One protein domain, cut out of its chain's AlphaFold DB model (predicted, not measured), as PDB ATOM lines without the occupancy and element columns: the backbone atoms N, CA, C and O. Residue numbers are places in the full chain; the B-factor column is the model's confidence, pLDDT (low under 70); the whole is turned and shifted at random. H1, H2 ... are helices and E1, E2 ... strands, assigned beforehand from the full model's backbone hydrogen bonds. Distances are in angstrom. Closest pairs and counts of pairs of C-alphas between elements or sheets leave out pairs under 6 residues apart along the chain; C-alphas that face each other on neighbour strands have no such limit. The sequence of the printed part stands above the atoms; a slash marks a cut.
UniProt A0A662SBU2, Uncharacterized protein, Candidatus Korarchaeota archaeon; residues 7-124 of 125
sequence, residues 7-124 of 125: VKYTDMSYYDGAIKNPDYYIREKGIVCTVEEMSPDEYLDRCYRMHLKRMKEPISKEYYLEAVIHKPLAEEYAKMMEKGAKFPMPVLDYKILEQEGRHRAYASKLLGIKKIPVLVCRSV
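This is residues 7 to 124 of the 125 residues of an uncharacterized protein of Candidatus Korarchaeota archaeon (UniProt A0A662SBU2). A small, twisted sheet has helix H3 along one face and the short helix H1 across the other, with H2 beside the sheet at the start of E1. Past the other end of the sheet, H6 and H5 cross each other, while H4 lies beyond H3, farther from the sheet. The printed part has 118 residues with six named helices and four named strands, in the order H1 H2 E1 H3 H4 H5 E2 E3 H6 E4, and its class is mixed, helices and strands. The mixed sheet runs E1 E4 E2 E3, two long strands beside a short hairpin. The whole is compact, with a radius of gyration of the C-alphas of 14.7 A, and flat, spanning 41 by 40 by 21 A.

Start at Val 7 and go on to C-alpha 13 at (150.988, 184.940, 89.658), where H1 begins and runs to residue 20. H2 holds residues 22 to 29. E1, residues 31 to 38, is 20.5 A long and bends by 52 degrees at residue 35. Find C-alpha 40 at (145.382, 176.543, 111.037); from there H3 runs 20.4 A to residue 53. H4 follows at residues 61 to 68, and H5 at residues 71 to 82, 16.4 A long. E2 is residues 91 to 93, E3 is 98 to 100, and H6 is 102 to 110, 12.4 A long. E4, residues 116 to 123, runs 22.6 A to C-alpha 123 at (163.703, 173.393, 96.628).

Look first at E1 and E4, antiparallel at 153 degrees, with N 34 and O 120 within hydrogen-bond range at 2.9 A. E4 and E2 are parallel at 15 degrees, with N 121 and O 92 2.8 A apart. The hairpin E2 and E3 is antiparallel, with N 93 and O 98 2.8 A apart. H3 is on the sheet at a height of 9.5 A and runs along the strands, at 27 degrees to E2 on the local plane. H1 is on the opposite face, 9.6 A high, and runs across the strands. H2 stands at the sheet's level; the closest C-alphas of H2 and E1 are those of Ile 26 and Val 32, 5.7 A apart. H6 only grazes the sheet. With its residues 40 to 44 alone H3 touches H6, Pro 40 to Ala 105 being the closest C-alphas at 5.0 A. H5 touches H6 at a steep tilt of 62 degrees, C-alphas 78 and 107 coming closest at 4.5 A. H4 only just touches H3, with 3 pairs of C-alphas within 8 A, the closest being Tyr 48 and Lys 61 at 6.6 A. H4 and H5 are apart. In each of the six helices every O i to N i+4 pair is within hydrogen-bond range.

The two C-alphas farthest apart are those of Lys 56 and Lys 83, 42.1 A. The printed part has no cut and no long link. Its mean pLDDT is 96.7, and no printed residue is under 70.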
ATOM      1  N   VAL A   7     139.769 178.715  98.020       95.69
ATOM      2  CA  VAL A   7     139.953 178.305  96.624       95.69
ATOM      3  C   VAL A   7     141.349 177.713  96.426       95.69
ATOM      4  O   VAL A   7     142.278 178.023  97.167       95.69
ATOM      5  N   LYS A   8     141.520 176.877  95.397       93.06
ATOM      6  CA  LYS A   8     142.804 176.227  95.069       93.06
ATOM      7  C   LYS A   8     143.707 177.089  94.174       93.06
ATOM      8  O   LYS A   8     144.314 176.589  93.233       93.06
ATOM      9  N   TYR A   9     143.766 178.382  94.464       95.00
ATOM     10  CA  TYR A   9     144.727 179.335  93.905       95.00
ATOM     11  C   TYR A   9     145.146 180.311  95.008       95.00
ATOM     12  O   TYR A   9     144.447 180.455  96.015       95.00
ATOM     13  N   THR A  10     146.299 180.945  94.844       95.94
ATOM     14  CA  THR A  10     146.916 181.801  95.863       95.94
ATOM     15  C   THR A  10     146.732 183.291  95.585       95.94
ATOM     16  O   THR A  10     147.090 184.095  96.437       95.94
ATOM     17  N   ASP A  11     146.194 183.652  94.413       96.12
ATOM     18  CA  ASP A  11     146.033 185.038  93.931       96.12
ATOM     19  C   ASP A  11     147.385 185.746  93.743       96.12
ATOM     20  O   ASP A  11     147.548 186.952  93.901       96.12
ATOM     21  N   MET A  12     148.403 184.948  93.420       97.19
ATOM     22  CA  MET A  12     149.779 185.392  93.253       97.19
ATOM     23  C   MET A  12     150.344 184.688  92.031       97.19
ATOM     24  O   MET A  12     150.559 183.476  92.045       97.19
ATOM     25  N   SER A  13     150.613 185.460  90.979       96.56
ATOM     26  CA  SER A  13     150.988 184.940  89.658       96.56
ATOM     27  C   SER A  13     152.147 183.943  89.692       96.56
ATOM     28  O   SER A  13     152.114 182.949  88.970       96.56
ATOM     29  N   TYR A  14     153.144 184.169  90.554       96.06
ATOM     30  CA  TYR A  14     154.276 183.262  90.719       96.06
ATOM     31  C   TYR A  14     153.841 181.874  91.214       96.06
ATOM     32  O   TYR A  14     154.180 180.870  90.591       96.06
ATOM     33  N   TYR A  15     153.068 181.807  92.292       97.44
ATOM     34  CA  TYR A  15     152.631 180.550  92.900       97.44
ATOM     35  C   TYR A  15     151.528 179.865  92.080       97.44
ATOM     36  O   TYR A  15     151.569 178.654  91.868       97.44
ATOM     37  N   ASP A  16     150.603 180.642  91.514       97.31
ATOM     38  CA  ASP A  16     149.586 180.129  90.594       97.31
ATOM     39  C   ASP A  16     150.208 179.580  89.303       97.31
ATOM     40  O   ASP A  16     149.719 178.604  88.732       97.31
ATOM     41  N   GLY A  17     151.322 180.165  88.856       96.69
ATOM     42  CA  GLY A  17     152.136 179.629  87.772       96.69
ATOM     43  C   GLY A  17     152.757 178.274  88.116       96.69
ATOM     44  O   GLY A  17     152.749 177.390  87.261       96.69
ATOM     45  N   ALA A  18     153.223 178.080  89.356       95.75
ATOM     46  CA  ALA A  18     153.788 176.810  89.820       95.75
ATOM     47  C   ALA A  18     152.744 175.683  89.861       95.75
ATOM     48  O   ALA A  18     153.061 174.538  89.554       95.75
ATOM     49  N   ILE A  19     151.489 176.014  90.180       95.56
ATOM     50  CA  ILE A  19     150.366 175.065  90.138       95.56
ATOM     51  C   ILE A  19     150.025 174.687  88.692       95.56
ATOM     52  O   ILE A  19     149.777 173.521  88.395       95.56
ATOM     53  N   LYS A  20     149.992 175.673  87.786       96.56
ATOM     54  CA  LYS A  20     149.588 175.475  86.384       96.56
ATOM     55  C   LYS A  20     150.667 174.805  85.535       96.56
ATOM     56  O   LYS A  20     150.333 174.053  84.628       96.56
ATOM     57  N   ASN A  21     151.938 175.094  85.809       96.62
ATOM     58  CA  ASN A  21     153.082 174.659  85.006       96.62
ATOM     59  C   ASN A  21     154.191 174.048  85.890       96.62
ATOM     60  O   ASN A  21     155.312 174.570  85.905       96.62
ATOM     61  N   PRO A  22     153.915 172.959  86.630       95.31
ATOM     62  CA  PRO A  22     154.840 172.418  87.630       95.31
ATOM     63  C   PRO A  22     156.202 172.040  87.036       95.31
ATOM     64  O   PRO A  22     157.235 172.417  87.581       95.31
ATOM     65  N   ASP A  23     156.220 171.404  85.863       96.62
ATOM     66  CA  ASP A  23     157.453 170.993  85.185       96.62
ATOM     67  C   ASP A  23     158.377 172.168  84.833       96.62
ATOM     68  O   ASP A  23     159.600 172.055  84.917       96.62
ATOM     69  N   TYR A  24     157.804 173.311  84.439       96.00
ATOM     70  CA  TYR A  24     158.578 174.523  84.161       96.00
ATOM     71  C   TYR A  24     159.200 175.076  85.447       96.00
ATOM     72  O   TYR A  24     160.369 175.444  85.450       96.00
ATOM     73  N   TYR A  25     158.456 175.095  86.555       96.50
ATOM     74  CA  TYR A  25     158.975 175.578  87.839       96.50
ATOM     75  C   TYR A  25     160.034 174.646  88.429       96.50
ATOM     76  O   TYR A  25     161.030 175.124  88.971       96.50
ATOM     77  N   ILE A  26     159.885 173.336  88.253       95.62
ATOM     78  CA  ILE A  26     160.910 172.366  88.637       95.62
ATOM     79  C   ILE A  26     162.196 172.627  87.843       95.62
ATOM     80  O   ILE A  26     163.242 172.840  88.451       95.62
ATOM     81  N   ARG A  27     162.127 172.682  86.504       95.56
ATOM     82  CA  ARG A  27     163.319 172.840  85.648       95.56
ATOM     83  C   ARG A  27     163.974 174.218  85.747       95.56
ATOM     84  O   ARG A  27     165.178 174.310  85.937       95.56
ATOM     85  N   GLU A  28     163.189 175.283  85.621       95.62
ATOM     86  CA  GLU A  28     163.710 176.649  85.464       95.62
ATOM     87  C   GLU A  28     163.840 177.392  86.792       95.62
ATOM     88  O   GLU A  28     164.598 178.357  86.909       95.62
ATOM     89  N   LYS A  29     163.050 176.999  87.797       92.62
ATOM     90  CA  LYS A  29     163.032 177.647  89.113       92.62
ATOM     91  C   LYS A  29     163.542 176.735  90.219       92.62
ATOM     92  O   LYS A  29     163.713 177.238  91.326       92.62
ATOM     93  N   GLY A  30     163.820 175.454  89.966       95.31
ATOM     94  CA  GLY A  30     164.317 174.523  90.984       95.31
ATOM     95  C   GLY A  30     163.393 174.438  92.197       95.31
ATOM     96  O   GLY A  30     163.872 174.429  93.328       95.31
ATOM     97  N   ILE A  31     162.074 174.498  91.986       96.38
ATOM     98  CA  ILE A  31     161.081 174.469  93.064       96.38
ATOM     99  C   ILE A  31     159.955 173.491  92.727       96.38
ATOM    100  O   ILE A  31     159.471 173.451  91.598       96.38
ATOM    101  N   VAL A  32     159.521 172.726  93.725       97.31
ATOM    102  CA  VAL A  32     158.328 171.879  93.669       97.31
ATOM    103  C   VAL A  32     157.288 172.424  94.641       97.31
ATOM    104  O   VAL A  32     157.610 172.701  95.798       97.31
ATOM    105  N   CYS A  33     156.049 172.595  94.179       97.38
ATOM    106  CA  CYS A  33     154.942 173.088  94.996       97.38
ATOM    107  C   CYS A  33     153.798 172.070  95.031       97.38
ATOM    108  O   CYS A  33     153.347 171.596  93.991       97.38
ATOM    109  N   THR A  34     153.302 171.762  96.227       97.06
ATOM    110  CA  THR A  34     152.202 170.815  96.455       97.06
ATOM    111  C   THR A  34     151.153 171.427  97.368       97.06
ATOM    112  O   THR A  34     151.499 172.118  98.323       97.06
ATOM    113  N   VAL A  35     149.871 171.157  97.116       97.62
ATOM    114  CA  VAL A  35     148.802 171.547  98.047       97.62
ATOM    115  C   VAL A  35     148.723 170.515  99.171       97.62
ATOM    116  O   VAL A  35     148.437 169.346  98.919       97.62
ATOM    117  N   GLU A  36     148.976 170.949 100.402       97.75
ATOM    118  CA  GLU A  36     148.884 170.139 101.619       97.75
ATOM    119  C   GLU A  36     147.698 170.608 102.475       97.75
ATOM    120  O   GLU A  36     147.489 171.807 102.657       97.75
ATOM    121  N   GLU A  37     146.937 169.667 103.036       97.88
ATOM    122  CA  GLU A  37     145.902 169.962 104.033       97.88
ATOM    123  C   GLU A  37     146.522 169.962 105.432       97.88
ATOM    124  O   GLU A  37     147.038 168.938 105.881       97.88
ATOM    125  N   MET A  38     146.425 171.079 106.148       97.75
ATOM    126  CA  MET A  38     146.941 171.202 107.516       97.75
ATOM    127  C   MET A  38     145.997 172.005 108.402       97.75
ATOM    128  O   MET A  38     145.144 172.743 107.909       97.75
ATOM    129  N   SER A  39     146.125 171.869 109.721       98.25
ATOM    130  CA  SER A  39     145.339 172.714 110.626       98.25
ATOM    131  C   SER A  39     145.817 174.173 110.582       98.25
ATOM    132  O   SER A  39     146.997 174.426 110.315       98.25
ATOM    133  N   PRO A  40     144.950 175.155 110.894       98.19
ATOM    134  CA  PRO A  40     145.382 176.543 111.037       98.19
ATOM    135  C   PRO A  40     146.547 176.734 112.018       98.19
ATOM    136  O   PRO A  40     147.471 177.497 111.745       98.19
ATOM    137  N   ASP A  41     146.530 176.016 113.142       98.25
ATOM    138  CA  ASP A  41     147.598 176.072 114.143       98.25
ATOM    139  C   ASP A  41     148.915 175.490 113.625       98.25
ATOM    140  O   ASP A  41     149.981 176.039 113.906       98.25
ATOM    141  N   GLU A  42     148.849 174.418 112.838       98.69
ATOM    142  CA  GLU A  42     150.019 173.828 112.191       98.69
ATOM    143  C   GLU A  42     150.637 174.783 111.162       98.69
ATOM    144  O   GLU A  42     151.852 174.980 111.166       98.69
ATOM    145  N   TYR A  43     149.820 175.435 110.330       98.62
ATOM    146  CA  TYR A  43     150.297 176.461 109.398       98.62
ATOM    147  C   TYR A  43     151.014 177.607 110.133       98.62
ATOM    148  O   TYR A  43     152.127 177.992 109.764       98.62
ATOM    149  N   LEU A  44     150.404 178.134 111.203       98.56
ATOM    150  CA  LEU A  44     150.987 179.213 112.008       98.56
ATOM    151  C   LEU A  44     152.279 178.772 112.717       98.56
ATOM    152  O   LEU A  44     153.219 179.559 112.820       98.56
ATOM    153  N   ASP A  45     152.360 177.514 113.162       98.50
ATOM    154  CA  ASP A  45     153.585 176.933 113.721       98.50
ATOM    155  C   ASP A  45     154.706 176.846 112.680       98.50
ATOM    156  O   ASP A  45     155.840 177.249 112.947       98.50
ATOM    157  N   ARG A  46     154.389 176.388 111.465       98.50
ATOM    158  CA  ARG A  46     155.343 176.332 110.349       98.50
ATOM    159  C   ARG A  46     155.836 177.736 109.971       98.50
ATOM    160  O   ARG A  46     157.045 177.914 109.825       98.50
ATOM    161  N   CYS A  47     154.954 178.740 109.918       98.38
ATOM    162  CA  CYS A  47     155.328 180.147 109.707       98.38
ATOM    163  C   CYS A  47     156.319 180.647 110.765       98.38
ATOM    164  O   CYS A  47     157.331 181.270 110.437       98.38
ATOM    165  N   TYR A  48     156.045 180.356 112.039       98.19
ATOM    166  CA  TYR A  48     156.926 180.707 113.146       98.19
ATOM    167  C   TYR A  48     158.298 180.023 113.021       98.19
ATOM    168  O   TYR A  48     159.327 180.692 113.106       98.19
ATOM    169  N   ARG A  49     158.348 178.722 112.708       97.69
ATOM    170  CA  ARG A  49     159.618 178.006 112.471       97.69
ATOM    171  C   ARG A  49     160.419 178.588 111.309       97.69
ATOM    172  O   ARG A  49     161.642 178.656 111.393       97.69
ATOM    173  N   MET A  50     159.755 179.005 110.231       97.00
ATOM    174  CA  MET A  50     160.415 179.679 109.107       97.00
ATOM    175  C   MET A  50     160.987 181.033 109.523       97.00
ATOM    176  O   MET A  50     162.109 181.361 109.149       97.00
ATOM    177  N   HIS A  51     160.255 181.789 110.342       95.44
ATOM    178  CA  HIS A  51     160.739 183.050 110.892       95.44
ATOM    179  C   HIS A  51     161.978 182.853 111.775       95.44
ATOM    180  O   HIS A  51     162.968 183.556 111.584       95.44
ATOM    181  N   LEU A  52     161.975 181.854 112.666       95.81
ATOM    182  CA  LEU A  52     163.133 181.537 113.510       95.81
ATOM    183  C   LEU A  52     164.399 181.247 112.692       95.81
ATOM    184  O   LEU A  52     165.474 181.700 113.068       95.81
ATOM    185  N   LYS A  53     164.283 180.563 111.546       94.69
ATOM    186  CA  LYS A  53     165.425 180.300 110.650       94.69
ATOM    187  C   LYS A  53     166.080 181.571 110.092       94.69
ATOM    188  O   LYS A  53     167.223 181.510 109.654       94.69
ATOM    189  N   ARG A  54     165.372 182.706 110.078       89.44
ATOM    190  CA  ARG A  54     165.891 184.002 109.607       89.44
ATOM    191  C   ARG A  54     166.488 184.853 110.727       89.44
ATOM    192  O   ARG A  54     167.067 185.900 110.444       89.44
ATOM    193  N   MET A  55     166.313 184.449 111.981       90.00
ATOM    194  CA  MET A  55     166.664 185.255 113.144       90.00
ATOM    195  C   MET A  55     167.990 184.806 113.752       90.00
ATOM    196  O   MET A  55     168.324 183.625 113.743       90.00
ATOM    197  N   LYS A  56     168.738 185.765 114.308       89.00
ATOM    198  CA  LYS A  56     169.956 185.481 115.087       89.00
ATOM    199  C   LYS A  56     169.632 185.032 116.511       89.00
ATOM    200  O   LYS A  56     170.319 184.174 117.048       89.00
ATOM    201  N   GLU A  57     168.577 185.597 117.092       91.69
ATOM    202  CA  GLU A  57     168.097 185.289 118.439       91.69
ATOM    203  C   GLU A  57     166.619 184.889 118.364       91.69
ATOM    204  O   GLU A  57     165.851 185.567 117.681       91.69
ATOM    205  N   PRO A  58     166.193 183.785 119.001       92.31
ATOM    206  CA  PRO A  58     164.806 183.343 118.948       92.31
ATOM    207  C   PRO A  58     163.891 184.216 119.823       92.31
ATOM    208  O   PRO A  58     164.256 184.613 120.925       92.31
ATOM    209  N   ILE A  59     162.665 184.450 119.353       95.50
ATOM    210  CA  ILE A  59     161.552 185.032 120.130       95.50
ATOM    211  C   ILE A  59     160.546 183.939 120.488       95.50
ATOM    212  O   ILE A  59     160.546 182.898 119.840       95.50
ATOM    213  N   SER A  60     159.663 184.162 121.467       96.44
ATOM    214  CA  SER A  60     158.578 183.212 121.744       96.44
ATOM    215  C   SER A  60     157.531 183.192 120.624       96.44
ATOM    216  O   SER A  60     157.341 184.172 119.893       96.44
ATOM    217  N   LYS A  61     156.809 182.072 120.508       95.50
ATOM    218  CA  LYS A  61     155.717 181.921 119.537       95.50
ATOM    219  C   LYS A  61     154.583 182.897 119.832       95.50
ATOM    220  O   LYS A  61     154.021 183.475 118.908       95.50
ATOM    221  N   GLU A  62     154.265 183.096 121.105       96.50
ATOM    222  CA  GLU A  62     153.220 184.007 121.563       96.50
ATOM    223  C   GLU A  62     153.539 185.437 121.122       96.50
ATOM    224  O   GLU A  62     152.708 186.079 120.485       96.50
ATOM    225  N   TYR A  63     154.772 185.895 121.362       96.88
ATOM    226  CA  TYR A  63     155.215 187.220 120.935       96.88
ATOM    227  C   TYR A  63     155.179 187.366 119.408       96.88
ATOM    228  O   TYR A  63     154.666 188.359 118.896       96.88
ATOM    229  N   TYR A  64     155.661 186.359 118.670       96.38
ATOM    230  CA  TYR A  64     155.588 186.347 117.209       96.38
ATOM    231  C   TYR A  64     154.148 186.510 116.708       96.38
ATOM    232  O   TYR A  64     153.891 187.368 115.868       96.38
ATOM    233  N   LEU A  65     153.212 185.698 117.214       96.00
ATOM    234  CA  LEU A  65     151.820 185.715 116.763       96.00
ATOM    235  C   LEU A  65     151.140 187.054 117.071       96.00
ATOM    236  O   LEU A  65     150.445 187.569 116.200       96.00
ATOM    237  N   GLU A  66     151.375 187.637 118.251       96.06
ATOM    238  CA  GLU A  66     150.875 188.977 118.592       96.06
ATOM    239  C   GLU A  66     151.439 190.059 117.662       96.06
ATOM    240  O   GLU A  66     150.713 190.959 117.249       96.06
ATOM    241  N   ALA A  67     152.717 189.961 117.286       95.19
ATOM    242  CA  ALA A  67     153.371 190.962 116.448       95.19
ATOM    243  C   ALA A  67     152.944 190.905 114.972       95.19
ATOM    244  O   ALA A  67     152.942 191.929 114.290       95.19
ATOM    245  N   VAL A  68     152.623 189.718 114.446       95.56
ATOM    246  CA  VAL A  68     152.415 189.527 112.998       95.56
ATOM    247  C   VAL A  68     150.964 189.323 112.575       95.56
ATOM    248  O   VAL A  68     150.690 189.293 111.373       95.56
ATOM    249  N   ILE A  69     150.053 189.131 113.530       97.25
ATOM    250  CA  ILE A  69     148.626 188.948 113.265       97.25
ATOM    251  C   ILE A  69     147.888 190.220 113.665       97.25
ATOM    252  O   ILE A  69     147.671 190.500 114.840       97.25
ATOM    253  N   HIS A  70     147.406 190.952 112.667       97.75
ATOM    254  CA  HIS A  70     146.469 192.043 112.873       97.75
ATOM    255  C   HIS A  70     145.079 191.481 113.218       97.75
ATOM    256  O   HIS A  70     144.275 191.176 112.332       97.75
ATOM    257  N   LYS A  71     144.799 191.312 114.518       96.06
ATOM    258  CA  LYS A  71     143.570 190.671 115.027       96.06
ATOM    259  C   LYS A  71     142.271 191.254 114.449       96.06
ATOM    260  O   LYS A  71     141.486 190.450 113.949       96.06
ATOM    261  N   PRO A  72     142.062 192.588 114.372       98.12
ATOM    262  CA  PRO A  72     140.825 193.133 113.802       98.12
ATOM    263  C   PRO A  72     140.585 192.720 112.343       98.12
ATOM    264  O   PRO A  72     139.453 192.457 111.946       98.12
ATOM    265  N   LEU A  73     141.659 192.596 111.553       97.94
ATOM    266  CA  LEU A  73     141.565 192.164 110.155       97.94
ATOM    267  C   LEU A  73     141.235 190.671 110.066       97.94
ATOM    268  O   LEU A  73     140.427 190.251 109.243       97.94
ATOM    269  N   ALA A  74     141.846 189.852 110.921       97.81
ATOM    270  CA  ALA A  74     141.549 188.426 110.954       97.81
ATOM    271  C   ALA A  74     140.111 188.144 111.435       97.81
ATOM    272  O   ALA A  74     139.462 187.234 110.925       97.81
ATOM    273  N   GLU A  75     139.586 188.943 112.364       98.31
ATOM    274  CA  GLU A  75     138.180 188.894 112.780       98.31
ATOM    275  C   GLU A  75     137.224 189.305 111.652       98.31
ATOM    276  O   GLU A  75     136.176 188.681 111.471       98.31
ATOM    277  N   GLU A  76     137.575 190.324 110.862       98.38
ATOM    278  CA  GLU A  76     136.819 190.698 109.664       98.38
ATOM    279  C   GLU A  76     136.791 189.553 108.645       98.38
ATOM    280  O   GLU A  76     135.719 189.164 108.177       98.38
ATOM    281  N   TYR A  77     137.944 188.938 108.371       98.44
ATOM    282  CA  TYR A  77     138.019 187.765 107.501       98.44
ATOM    283  C   TYR A  77     137.192 186.595 108.031       98.44
ATOM    284  O   TYR A  77     136.510 185.949 107.241       98.44
ATOM    285  N   ALA A  78     137.173 186.348 109.344       98.19
ATOM    286  CA  ALA A  78     136.341 185.298 109.930       98.19
ATOM    287  C   ALA A  78     134.848 185.560 109.664       98.19
ATOM    288  O   ALA A  78     134.139 184.672 109.192       98.19
ATOM    289  N   LYS A  79     134.383 186.803 109.848       98.00
ATOM    290  CA  LYS A  79     133.000 187.202 109.524       98.00
ATOM    291  C   LYS A  79     132.686 187.043 108.036       98.00
ATOM    292  O   LYS A  79     131.576 186.658 107.678       98.00
ATOM    293  N   MET A  80     133.634 187.355 107.152       98.00
ATOM    294  CA  MET A  80     133.463 187.161 105.709       98.00
ATOM    295  C   MET A  80     133.371 185.673 105.346       98.00
ATOM    296  O   MET A  80     132.481 185.288 104.590       98.00
ATOM    297  N   MET A  81     134.250 184.835 105.902       97.25
ATOM    298  CA  MET A  81     134.242 183.381 105.698       97.25
ATOM    299  C   MET A  81     132.932 182.749 106.184       97.25
ATOM    300  O   MET A  81     132.355 181.926 105.478       97.25
ATOM    301  N   GLU A  82     132.423 183.168 107.348       95.94
ATOM    302  CA  GLU A  82     131.137 182.708 107.892       95.94
ATOM    303  C   GLU A  82     129.958 183.060 106.968       95.94
ATOM    304  O   GLU A  82     129.039 182.263 106.794       95.94
ATOM    305  N   LYS A  83     130.028 184.211 106.286       96.31
ATOM    306  CA  LYS A  83     129.062 184.631 105.254       96.31
ATOM    307  C   LYS A  83     129.246 183.927 103.901       96.31
ATOM    308  O   LYS A  83     128.539 184.250 102.951       96.31
ATOM    309  N   GLY A  84     130.185 182.987 103.795       95.44
ATOM    310  CA  GLY A  84     130.438 182.206 102.584       95.44
ATOM    311  C   GLY A  84     131.445 182.822 101.612       95.44
ATOM    312  O   GLY A  84     131.610 182.295 100.510       95.44
ATOM    313  N   ALA A  85     132.139 183.902 101.990       96.75
ATOM    314  CA  ALA A  85     133.218 184.436 101.166       96.75
ATOM    315  C   ALA A  85     134.337 183.396 101.007       96.75
ATOM    316  O   ALA A  85     134.706 182.695 101.955       96.75
ATOM    317  N   LYS A  86     134.888 183.316  99.796       96.38
ATOM    318  CA  LYS A  86     136.003 182.429  99.468       96.38
ATOM    319  C   LYS A  86     137.301 183.231  99.397       96.38
ATOM    320  O   LYS A  86     137.309 184.365  98.929       96.38
ATOM    321  N   PHE A  87     138.390 182.627  99.850       97.94
ATOM    322  CA  PHE A  87     139.696 183.252  99.989       97.94
ATOM    323  C   PHE A  87     140.792 182.454  99.275       97.94
ATOM    324  O   PHE A  87     140.710 181.226  99.240       97.94
ATOM    325  N   PRO A  88     141.859 183.106  98.786       98.12
ATOM    326  CA  PRO A  88     143.033 182.412  98.263       98.12
ATOM    327  C   PRO A  88     143.705 181.539  99.327       98.12
ATOM    328  O   PRO A  88     143.823 181.947 100.494       98.12
ATOM    329  N   MET A  89     144.159 180.344  98.940       97.56
ATOM    330  CA  MET A  89     144.855 179.445  99.862       97.56
ATOM    331  C   MET A  89     146.186 180.051 100.341       97.56
ATOM    332  O   MET A  89     146.848 180.748  99.568       97.56
ATOM    333  N   PRO A  90     146.583 179.839 101.609       98.44
ATOM    334  CA  PRO A  90     147.881 180.273 102.117       98.44
ATOM    335  C   PRO A  90     149.061 179.594 101.415       98.44
ATOM    336  O   PRO A  90     148.905 178.558 100.764       98.44
ATOM    337  N   VAL A  91     150.254 180.154 101.608       98.69
ATOM    338  CA  VAL A  91     151.507 179.668 101.023       98.69
ATOM    339  C   VAL A  91     152.592 179.527 102.087       98.69
ATOM    340  O   VAL A  91     152.749 180.398 102.942       98.69
ATOM    341  N   LEU A  92     153.370 178.448 101.999       98.75
ATOM    342  CA  LEU A  92     154.647 178.263 102.684       98.75
ATOM    343  C   LEU A  92     155.730 178.007 101.632       98.75
ATOM    344  O   LEU A  92     155.761 176.932 101.038       98.75
ATOM    345  N   ASP A  93     156.631 178.962 101.417       98.00
ATOM    346  CA  ASP A  93     157.788 178.794 100.538       98.00
ATOM    347  C   ASP A  93     159.057 178.578 101.370       98.00
ATOM    348  O   ASP A  93     159.673 179.507 101.899       98.00
ATOM    349  N   TYR A  94     159.459 177.314 101.494       97.56
ATOM    350  CA  TYR A  94     160.657 176.927 102.231       97.56
ATOM    351  C   TYR A  94     161.958 177.232 101.491       97.56
ATOM    352  O   TYR A  94     163.003 177.246 102.140       97.56
ATOM    353  N   LYS A  95     161.917 177.481 100.177       94.38
ATOM    354  CA  LYS A  95     163.107 177.831  99.396       94.38
ATOM    355  C   LYS A  95     163.604 179.225  99.769       94.38
ATOM    356  O   LYS A  95     164.804 179.418  99.933       94.38
ATOM    357  N   ILE A  96     162.684 180.178  99.930       94.75
ATOM    358  CA  ILE A  96     163.011 181.576 100.274       94.75
ATOM    359  C   ILE A  96     162.619 181.972 101.705       94.75
ATOM    360  O   ILE A  96     162.855 183.103 102.123       94.75
ATOM    361  N   LEU A  97     162.072 181.033 102.484       96.00
ATOM    362  CA  LEU A  97     161.595 181.245 103.857       96.00
ATOM    363  C   LEU A  97     160.516 182.338 103.954       96.00
ATOM    364  O   LEU A  97     160.510 183.145 104.891       96.00
ATOM    365  N   GLU A  98     159.581 182.332 103.003       96.00
ATOM    366  CA  GLU A  98     158.439 183.246 102.957       96.00
ATOM    367  C   GLU A  98     157.104 182.531 103.158       96.00
ATOM    368  O   GLU A  98     156.961 181.330 102.950       96.00
ATOM    369  N   GLN A  99     156.107 183.293 103.595       97.25
ATOM    370  CA  GLN A  99     154.750 182.802 103.791       97.25
ATOM    371  C   GLN A  99     153.742 183.873 103.379       97.25
ATOM    372  O   GLN A  99     154.053 185.068 103.427       97.25
ATOM    373  N   GLU A 100     152.519 183.456 103.067       97.50
ATOM    374  CA  GLU A 100     151.384 184.354 102.851       97.50
ATOM    375  C   GLU A 100     150.103 183.698 103.385       97.50
ATOM    376  O   GLU A 100     149.889 182.506 103.185       97.50
ATOM    377  N   GLY A 101     149.247 184.463 104.072       97.62
ATOM    378  CA  GLY A 101     147.947 183.974 104.541       97.62
ATOM    379  C   GLY A 101     147.787 183.805 106.055       97.62
ATOM    380  O   GLY A 101     146.771 183.265 106.489       97.62
ATOM    381  N   ARG A 102     148.713 184.312 106.891       98.38
ATOM    382  CA  ARG A 102     148.604 184.280 108.378       98.38
ATOM    383  C   ARG A 102     147.256 184.752 108.918       98.38
ATOM    384  O   ARG A 102     146.669 184.061 109.745       98.38
ATOM    385  N   HIS A 103     146.742 185.883 108.435       98.50
ATOM    386  CA  HIS A 103     145.444 186.407 108.878       98.50
ATOM    387  C   HIS A 103     144.289 185.468 108.516       98.50
ATOM    388  O   HIS A 103     143.379 185.290 109.316       98.50
ATOM    389  N   ARG A 104     144.341 184.821 107.344       98.06
ATOM    390  CA  ARG A 104     143.301 183.892 106.874       98.06
ATOM    391  C   ARG A 104     143.339 182.569 107.634       98.06
ATOM    392  O   ARG A 104     142.292 182.041 108.005       98.06
ATOM    393  N   ALA A 105     144.536 182.068 107.933       98.25
ATOM    394  CA  ALA A 105     144.709 180.929 108.825       98.25
ATOM    395  C   ALA A 105     144.184 181.254 110.233       98.25
ATOM    396  O   ALA A 105     143.381 180.499 110.775       98.25
ATOM    397  N   TYR A 106     144.543 182.408 110.804       98.44
ATOM    398  CA  TYR A 106     144.022 182.818 112.111       98.44
ATOM    399  C   TYR A 106     142.496 182.988 112.104       98.44
ATOM    400  O   TYR A 106     141.827 182.496 113.005       98.44
ATOM    401  N   ALA A 107     141.926 183.584 111.056       98.31
ATOM    402  CA  ALA A 107     140.478 183.673 110.876       98.31
ATOM    403  C   ALA A 107     139.816 182.283 110.870       98.31
ATOM    404  O   ALA A 107     138.824 182.050 111.557       98.31
ATOM    405  N   SER A 108     140.422 181.321 110.171       97.88
ATOM    406  CA  SER A 108     139.950 179.931 110.134       97.88
ATOM    407  C   SER A 108     140.010 179.263 111.510       97.88
ATOM    408  O   SER A 108     139.100 178.517 111.879       97.88
ATOM    409  N   LYS A 109     141.053 179.560 112.296       97.38
ATOM    410  CA  LYS A 109     141.175 179.114 113.690       97.38
ATOM    411  C   LYS A 109     140.027 179.645 114.550       97.38
ATOM    412  O   LYS A 109     139.446 178.860 115.297       97.38
ATOM    413  N   LEU A 110     139.682 180.931 114.431       97.44
ATOM    414  CA  LEU A 110     138.569 181.543 115.174       97.44
ATOM    415  C   LEU A 110     137.231 180.848 114.885       97.44
ATOM    416  O   LEU A 110     136.427 180.666 115.792       97.44
ATOM    417  N   LEU A 111     137.026 180.398 113.644       96.81
ATOM    418  CA  LEU A 111     135.835 179.657 113.217       96.81
ATOM    419  C   LEU A 111     135.870 178.156 113.558       96.81
ATOM    420  O   LEU A 111     134.954 177.414 113.205       96.81
ATOM    421  N   GLY A 112     136.935 177.667 114.200       96.75
ATOM    422  CA  GLY A 112     137.083 176.252 114.544       96.75
ATOM    423  C   GLY A 112     137.331 175.322 113.349       96.75
ATOM    424  O   GLY A 112     137.209 174.100 113.500       96.75
ATOM    425  N   ILE A 113     137.702 175.864 112.182       95.88
ATOM    426  CA  ILE A 113     138.038 175.086 110.983       95.88
ATOM    427  C   ILE A 113     139.256 174.206 111.276       95.88
ATOM    428  O   ILE A 113     140.278 174.664 111.783       95.88
ATOM    429  N   LYS A 114     139.143 172.912 110.958       96.50
ATOM    430  CA  LYS A 114     140.152 171.907 111.332       96.50
ATOM    431  C   LYS A 114     141.265 171.730 110.312       96.50
ATOM    432  O   LYS A 114     142.357 171.327 110.700       96.50
ATOM    433  N   LYS A 115     140.989 171.996 109.036       97.19
ATOM    434  CA  LYS A 115     141.936 171.843 107.930       97.19
ATOM    435  C   LYS A 115     141.744 172.954 106.911       97.19
ATOM    436  O   LYS A 115     140.607 173.328 106.624       97.19
ATOM    437  N   ILE A 116     142.854 173.467 106.404       97.50
ATOM    438  CA  ILE A 116     142.919 174.440 105.320       97.50
ATOM    439  C   ILE A 116     143.894 173.915 104.254       97.50
ATOM    440  O   ILE A 116     144.925 173.338 104.623       97.50
ATOM    441  N   PRO A 117     143.604 174.115 102.957       98.06
ATOM    442  CA  PRO A 117     144.576 173.856 101.905       98.06
ATOM    443  C   PRO A 117     145.678 174.911 101.979       98.06
ATOM    444  O   PRO A 117     145.386 176.093 102.142       98.06
ATOM    445  N   VAL A 118     146.934 174.502 101.835       98.56
ATOM    446  CA  VAL A 118     148.099 175.394 101.802       98.56
ATOM    447  C   VAL A 118     149.006 174.963 100.663       98.56
ATOM    448  O   VAL A 118     149.338 173.784 100.550       98.56
ATOM    449  N   LEU A 119     149.446 175.906  99.833       98.62
ATOM    450  CA  LEU A 119     150.494 175.633  98.859       98.62
ATOM    451  C   LEU A 119     151.847 175.593  99.570       98.62
ATOM    452  O   LEU A 119     152.294 176.591 100.130       98.62
ATOM    453  N   VAL A 120     152.508 174.446  99.537       98.56
ATOM    454  CA  VAL A 120     153.822 174.258 100.140       98.56
ATOM    455  C   VAL A 120     154.859 174.089  99.045       98.56
ATOM    456  O   VAL A 120     154.801 173.128  98.282       98.56
ATOM    457  N   CYS A 121     155.816 175.008  98.995       98.19
ATOM    458  CA  CYS A 121     156.888 175.037  98.014       98.19
ATOM    459  C   CYS A 121     158.244 174.723  98.658       98.19
ATOM    460  O   CYS A 121     158.562 175.206  99.748       98.19
ATOM    461  N   ARG A 122     159.048 173.890  97.993       97.56
ATOM    462  CA  ARG A 122     160.359 173.410  98.460       97.56
ATOM    463  C   ARG A 122     161.363 173.425  97.314       97.56
ATOM    464  O   ARG A 122     160.963 173.270  96.161       97.56
ATOM    465  N   SER A 123     162.648 173.598  97.627       94.81
ATOM    466  CA  SER A 123     163.703 173.393  96.628       94.81
ATOM    467  C   SER A 123     163.633 171.966  96.095       94.81
ATOM    468  O   SER A 123     163.272 171.047  96.829       94.81
ATOM    469  N   VAL A 124     163.967 171.801  94.821       90.25
ATOM    470  CA  VAL A 124     164.355 170.495  94.292       90.25
ATOM    471  C   VAL A 124     165.780 170.247  94.798       90.25
ATOM    472  O   VAL A 124     166.619 171.141  94.654       90.25
TER     473      VAL A 124